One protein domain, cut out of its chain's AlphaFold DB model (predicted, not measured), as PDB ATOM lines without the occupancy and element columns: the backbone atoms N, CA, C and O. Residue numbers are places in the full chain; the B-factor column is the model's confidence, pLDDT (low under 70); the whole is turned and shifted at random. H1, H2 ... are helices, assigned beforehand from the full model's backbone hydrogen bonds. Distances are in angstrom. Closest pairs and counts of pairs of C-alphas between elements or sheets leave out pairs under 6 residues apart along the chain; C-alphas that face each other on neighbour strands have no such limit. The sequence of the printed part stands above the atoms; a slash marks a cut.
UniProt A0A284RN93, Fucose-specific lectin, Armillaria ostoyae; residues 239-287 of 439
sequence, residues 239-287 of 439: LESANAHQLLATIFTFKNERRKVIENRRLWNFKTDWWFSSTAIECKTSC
ATOM      1  N   LEU A 239      12.600 -28.153  12.546       52.00
ATOM      2  CA  LEU A 239      13.477 -27.174  11.886       52.00
ATOM      3  C   LEU A 239      14.003 -26.130  12.893       52.00
ATOM      4  O   LEU A 239      15.128 -25.661  12.785       52.00
ATOM      5  N   GLU A 240      13.208 -25.823  13.915       56.19
ATOM      6  CA  GLU A 240      13.546 -24.939  15.027       56.19
ATOM      7  C   GLU A 240      14.588 -25.549  15.985       56.19
ATOM      8  O   GLU A 240      15.577 -24.895  16.306       56.19
ATOM      9  N   SER A 241      14.456 -26.830  16.359       55.69
ATOM     10  CA  SER A 241      15.459 -27.572  17.143       55.69
ATOM     11  C   SER A 241      16.772 -27.750  16.374       55.69
ATOM     12  O   SER A 241      17.846 -27.498  16.915       55.69
ATOM     13  N   ALA A 242      16.715 -28.075  15.080       55.19
ATOM     14  CA  ALA A 242      17.896 -28.170  14.218       55.19
ATOM     15  C   ALA A 242      18.640 -26.826  14.063       55.19
ATOM     16  O   ALA A 242      19.848 -26.823  13.825       55.19
ATOM     17  N   ASN A 243      17.931 -25.701  14.214       56.72
ATOM     18  CA  ASN A 243      18.492 -24.348  14.198       56.72
ATOM     19  C   ASN A 243      18.929 -23.838  15.584       56.72
ATOM     20  O   ASN A 243      19.654 -22.843  15.665       56.72
ATOM     21  N   ALA A 244      18.518 -24.496  16.670       64.06
ATOM     22  CA  ALA A 244      18.955 -24.174  18.023       64.06
ATOM     23  C   ALA A 244      20.411 -24.616  18.268       64.06
ATOM     24  O   ALA A 244      20.975 -25.433  17.538       64.06
ATOM     25  N   HIS A 245      21.046 -24.076  19.312       67.25
ATOM     26  CA  HIS A 245      22.417 -24.449  19.659       67.25
ATOM     27  C   HIS A 245      22.482 -25.917  20.110       67.25
ATOM     28  O   HIS A 245      22.002 -26.273  21.183       67.25
ATOM     29  N   GLN A 246      23.085 -26.767  19.279       70.19
ATOM     30  CA  GLN A 246      23.257 -28.193  19.550       70.19
ATOM     31  C   GLN A 246      24.526 -28.447  20.384       70.19
ATOM     32  O   GLN A 246      25.538 -27.763  20.246       70.19
ATOM     33  N   LEU A 247      24.523 -29.480  21.234       69.81
ATOM     34  CA  LEU A 247      25.724 -29.853  22.002       69.81
ATOM     35  C   LEU A 247      26.889 -30.264  21.080       69.81
ATOM     36  O   LEU A 247      28.063 -30.061  21.394       69.81
ATOM     37  N   LEU A 248      26.556 -30.858  19.936       75.38
ATOM     38  CA  LEU A 248      27.497 -31.250  18.900       75.38
ATOM     39  C   LEU A 248      27.274 -30.347  17.695       75.38
ATOM     40  O   LEU A 248      26.143 -30.168  17.255       75.38
ATOM     41  N   ALA A 249      28.353 -29.802  17.143       76.62
ATOM     42  CA  ALA A 249      28.238 -29.036  15.911       76.62
ATOM     43  C   ALA A 249      27.717 -29.931  14.763       76.62
ATOM     44  O   ALA A 249      27.895 -31.157  14.738       76.62
ATOM     45  N   THR A 250      27.097 -29.331  13.764       80.19
ATOM     46  CA  THR A 250      26.747 -30.050  12.538       80.19
ATOM     47  C   THR A 250      27.987 -30.214  11.650       80.19
ATOM     48  O   THR A 250      29.043 -29.624  11.895       80.19
ATOM     49  N   ILE A 251      27.914 -31.083  10.641       81.19
ATOM     50  CA  ILE A 251      28.966 -31.168   9.613       81.19
ATOM     51  C   ILE A 251      28.896 -29.976   8.648       81.19
ATOM     52  O   ILE A 251      29.936 -29.434   8.269       81.19
ATOM     53  N   PHE A 252      27.675 -29.534   8.339       83.62
ATOM     54  CA  PHE A 252      27.369 -28.357   7.533       83.62
ATOM     55  C   PHE A 252      26.416 -27.438   8.295       83.62
ATOM     56  O   PHE A 252      25.507 -27.917   8.978       83.62
ATOM     57  N   THR A 253      26.613 -26.129   8.188       80.56
ATOM     58  CA  THR A 253      25.684 -25.128   8.728       80.56
ATOM     59  C   THR A 253      24.707 -24.675   7.645       80.56
ATOM     60  O   THR A 253      24.990 -24.770   6.449       80.56
ATOM     61  N   PHE A 254      23.571 -24.101   8.048       76.75
ATOM     62  CA  PHE A 254      22.621 -23.471   7.119       76.75
ATOM     63  C   PHE A 254      23.199 -22.249   6.384       76.75
ATOM     64  O   PHE A 254      22.619 -21.786   5.408       76.75
ATOM     65  N   LYS A 255      24.360 -21.743   6.821       80.50
ATOM     66  CA  LYS A 255      25.100 -20.651   6.173       80.50
ATOM     67  C   LYS A 255      26.089 -21.148   5.113       80.50
ATOM     68  O   LYS A 255      26.929 -20.375   4.664       80.50
ATOM     69  N   ASN A 256      25.985 -22.418   4.709       82.50
ATOM     70  CA  ASN A 256      26.882 -23.065   3.750       82.50
ATOM     71  C   ASN A 256      28.344 -23.140   4.238       82.50
ATOM     72  O   ASN A 256      29.288 -23.033   3.458       82.50
ATOM     73  N   GLU A 257      28.546 -23.327   5.541       88.06
ATOM     74  CA  GLU A 257      29.871 -23.511   6.138       88.06
ATOM     75  C   GLU A 257      30.078 -24.984   6.485       88.06
ATOM     76  O   GLU A 257      29.144 -25.685   6.877       88.06
ATOM     77  N   ARG A 258      31.319 -25.457   6.388       89.56
ATOM     78  CA  ARG A 258      31.697 -26.835   6.711       89.56
ATOM     79  C   ARG A 258      32.587 -26.863   7.937       89.56
ATOM     80  O   ARG A 258      33.482 -26.038   8.092       89.56
ATOM     81  N   ARG A 259      32.389 -27.844   8.811       88.56
ATOM     82  CA  ARG A 259      33.212 -28.033  10.012       88.56
ATOM     83  C   ARG A 259      34.700 -28.157   9.671       88.56
ATOM     84  O   ARG A 259      35.090 -28.987   8.858       88.56
ATOM     85  N   LYS A 260      35.564 -27.387  10.330       86.69
ATOM     86  CA  LYS A 260      37.006 -27.381  10.041       86.69
ATOM     87  C   LYS A 260      37.698 -28.699  10.418       86.69
ATOM     88  O   LYS A 260      38.489 -29.186   9.623       86.69
ATOM     89  N   VAL A 261      37.368 -29.269  11.581       86.06
ATOM     90  CA  VAL A 261      37.936 -30.525  12.116       86.06
ATOM     91  C   VAL A 261      36.819 -31.559  12.242       86.06
ATOM     92  O   VAL A 261      35.999 -31.443  13.152       86.06
ATOM     93  N   ILE A 262      36.726 -32.523  11.322       81.50
ATOM     94  CA  ILE A 262      35.560 -33.423  11.226       81.50
ATOM     95  C   ILE A 262      35.510 -34.511  12.295       81.50
ATOM     96  O   ILE A 262      34.444 -35.072  12.540       81.50
ATOM     97  N   GLU A 263      36.635 -34.789  12.941       78.81
ATOM     98  CA  GLU A 263      36.776 -35.775  14.006       78.81
ATOM     99  C   GLU A 263      36.289 -35.199  15.342       78.81
ATOM    100  O   GLU A 263      35.712 -35.893  16.170       78.81
ATOM    101  N   ASN A 264      36.440 -33.891  15.564       78.00
ATOM    102  CA  ASN A 264      36.061 -33.279  16.834       78.00
ATOM    103  C   ASN A 264      34.662 -32.662  16.773       78.00
ATOM    104  O   ASN A 264      34.502 -31.467  16.523       78.00
ATOM    105  N   ARG A 265      33.637 -33.463  17.082       75.88
ATOM    106  CA  ARG A 265      32.237 -33.023  16.984       75.88
ATOM    107  C   ARG A 265      31.813 -31.948  17.984       75.88
ATOM    108  O   ARG A 265      30.842 -31.234  17.726       75.88
ATOM    109  N   ARG A 266      32.552 -31.779  19.079       77.31
ATOM    110  CA  ARG A 266      32.276 -30.758  20.106       77.31
ATOM    111  C   ARG A 266      32.838 -29.385  19.737       77.31
ATOM    112  O   ARG A 266      32.397 -28.381  20.284       77.31
ATOM    113  N   LEU A 267      33.780 -29.325  18.795       82.44
ATOM    114  CA  LEU A 267      34.390 -28.073  18.363       82.44
ATOM    115  C   LEU A 267      33.520 -27.361  17.313       82.44
ATOM    116  O   LEU A 267      33.481 -27.769  16.153       82.44
ATOM    117  N   TRP A 268      32.858 -26.273  17.706       84.38
ATOM    118  CA  TRP A 268      32.080 -25.393  16.823       84.38
ATOM    119  C   TRP A 268      32.989 -24.456  16.013       84.38
ATOM    120  O   TRP A 268      33.013 -23.247  16.215       84.38
ATOM    121  N   ASN A 269      33.786 -25.032  15.115       89.12
ATOM    122  CA  ASN A 269      34.716 -24.302  14.258       89.12
ATOM    123  C   ASN A 269      34.461 -24.670  12.795       89.12
ATOM    124  O   ASN A 269      34.512 -25.852  12.438       89.12
ATOM    125  N   PHE A 270      34.199 -23.671  11.958       91.25
ATOM    126  CA  PHE A 270      33.730 -23.847  10.587       91.25
ATOM    127  C   PHE A 270      34.586 -23.054   9.599       91.25
ATOM    128  O   PHE A 270      35.267 -22.098   9.966       91.25
ATOM    129  N   LYS A 271      34.567 -23.487   8.341       90.88
ATOM    130  CA  LYS A 271      35.232 -22.846   7.211       90.88
ATOM    131  C   LYS A 271      34.244 -22.652   6.063       90.88
ATOM    132  O   LYS A 271      33.364 -23.489   5.848       90.88
ATOM    133  N   THR A 272      34.391 -21.552   5.340       90.44
ATOM    134  CA  THR A 272      33.560 -21.194   4.181       90.44
ATOM    135  C   THR A 272      34.157 -21.703   2.868       90.44
ATOM    136  O   THR A 272      33.429 -21.909   1.905       90.44
ATOM    137  N   ASP A 273      35.461 -21.985   2.839       89.56
ATOM    138  CA  ASP A 273      36.198 -22.555   1.714       89.56
ATOM    139  C   ASP A 273      36.230 -24.092   1.795       89.56
ATOM    140  O   ASP A 273      37.074 -24.729   2.441       89.56
ATOM    141  N   TRP A 274      35.263 -24.740   1.152       89.38
ATOM    142  CA  TRP A 274      35.179 -26.196   1.155       89.38
ATOM    143  C   TRP A 274      34.589 -26.747  -0.138       89.38
ATOM    144  O   TRP A 274      33.814 -26.094  -0.827       89.38
ATOM    145  N   TRP A 275      34.958 -27.992  -0.441       84.00
ATOM    146  CA  TRP A 275      34.434 -28.747  -1.569       84.00
ATOM    147  C   TRP A 275      33.756 -30.021  -1.066       84.00
ATOM    148  O   TRP A 275      34.208 -30.662  -0.107       84.00
ATOM    149  N   PHE A 276      32.648 -30.391  -1.706       74.00
ATOM    150  CA  PHE A 276      31.868 -31.568  -1.324       74.00
ATOM    151  C   PHE A 276      32.689 -32.859  -1.430       74.00
ATOM    152  O   PHE A 276      32.737 -33.639  -0.482       74.00
ATOM    153  N   SER A 277      33.394 -33.052  -2.547       65.81
ATOM    154  CA  SER A 277      34.175 -34.264  -2.823       65.81
ATOM    155  C   SER A 277      35.291 -34.490  -1.801       65.81
ATOM    156  O   SER A 277      35.418 -35.596  -1.277       65.81
ATOM    157  N   SER A 278      36.050 -33.450  -1.444       78.62
ATOM    158  CA  SER A 278      37.087 -33.553  -0.411       78.62
ATOM    159  C   SER A 278      36.487 -33.877   0.956       78.62
ATOM    160  O   SER A 278      37.034 -34.693   1.688       78.62
ATOM    161  N   THR A 279      35.330 -33.292   1.280       80.94
ATOM    162  CA  THR A 279      34.640 -33.550   2.552       80.94
ATOM    163  C   THR A 279      34.136 -34.989   2.634       80.94
ATOM    164  O   THR A 279      34.317 -35.637   3.660       80.94
ATOM    165  N   ALA A 280      33.553 -35.513   1.553       74.56
ATOM    166  CA  ALA A 280      33.087 -36.894   1.485       74.56
ATOM    167  C   ALA A 280      34.242 -37.900   1.627       74.56
ATOM    168  O   ALA A 280      34.103 -38.893   2.342       74.56
ATOM    169  N   ILE A 281      35.389 -37.625   0.993       74.81
ATOM    170  CA  ILE A 281      36.601 -38.440   1.139       74.81
ATOM    171  C   ILE A 281      37.076 -38.422   2.593       74.81
ATOM    172  O   ILE A 281      37.258 -39.488   3.165       74.81
ATOM    173  N   GLU A 282      37.193 -37.246   3.212       78.50
ATOM    174  CA  GLU A 282      37.660 -37.092   4.597       78.50
ATOM    175  C   GLU A 282      36.728 -37.812   5.595       78.50
ATOM    176  O   GLU A 282      37.183 -38.515   6.500       78.50
ATOM    177  N   CYS A 283      35.409 -37.733   5.395       76.25
ATOM    178  CA  CYS A 283      34.429 -38.488   6.180       76.25
ATOM    179  C   CYS A 283      34.596 -40.005   6.024       76.25
ATOM    180  O   CYS A 283      34.543 -40.732   7.016       76.25
ATOM    181  N   LYS A 284      34.828 -40.479   4.792       71.75
ATOM    182  CA  LYS A 284      35.019 -41.902   4.493       71.75
ATOM    183  C   LYS A 284      36.342 -42.436   5.045       71.75
ATOM    184  O   LYS A 284      36.358 -43.533   5.585       71.75
ATOM    185  N   THR A 285      37.434 -41.683   4.922       72.00
ATOM    186  CA  THR A 285      38.769 -42.104   5.383       72.00
ATOM    187  C   THR A 285      38.918 -42.018   6.892       72.00
ATOM    188  O   THR A 285      39.619 -42.833   7.479       72.00
ATOM    189  N   SER A 286      38.262 -41.048   7.532       71.19
ATOM    190  CA  SER A 286      38.264 -40.947   8.992       71.19
ATOM    191  C   SER A 286      37.406 -42.043   9.634       71.19
ATOM    192  O   SER A 286      37.655 -42.421  10.774       71.19
ATOM    193  N   CYS A 287      36.393 -42.558   8.928       67.38
ATOM    194  CA  CYS A 287      35.389 -43.498   9.439       67.38
ATOM    195  C   CYS A 287      34.533 -42.953  10.599       67.38
ATOM    196  O   CYS A 287      33.638 -43.648  11.075       67.38
TER     197      CYS A 287
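What this domain is: This is residues 239 to 287 of the 439 residues of the protein "Fucose-specific lectin" of Armillaria ostoyae (UniProt A0A284RN93). There is little regular structure here: a winding unnamed stretch, residues 244 to 275, makes the middle, with the short helix H1 at one end of the long axis and the longer helix H2 at the other. Within the winding stretch, residues 258 to 259 pair with residues 270 to 271, antiparallel. The printed part has 49 residues with two named helices, H1 then H2, and no named strand; the class is all helix, though the helices hold only 16 residues. It is compact, with a radius of gyration of the C-alphas of 11.1 A, and elongated, spanning 31 by 19 by 17 A.

Where its parts are: H1 is residues 239 to 243, beginning at C-alpha 239 (13.477, -27.174, 11.886). H2 is residues 276 to 286, 15.3 A long, ending at C-alpha 286 (38.264, -40.947, 8.992).

How they stand to each other: H1 and H2 are apart. In both, every O i to N i+4 pair is within hydrogen-bond range.

The domain as a whole: The farthest C-alphas, of Glu 240 and Thr 285, are 32.0 A apart. The printed part has no cut. The link from H1 to H2, 32 residues, is long. Mean pLDDT of the printed part is 77.0; residues 239 to 245, 247, 277 and 287 are under 70.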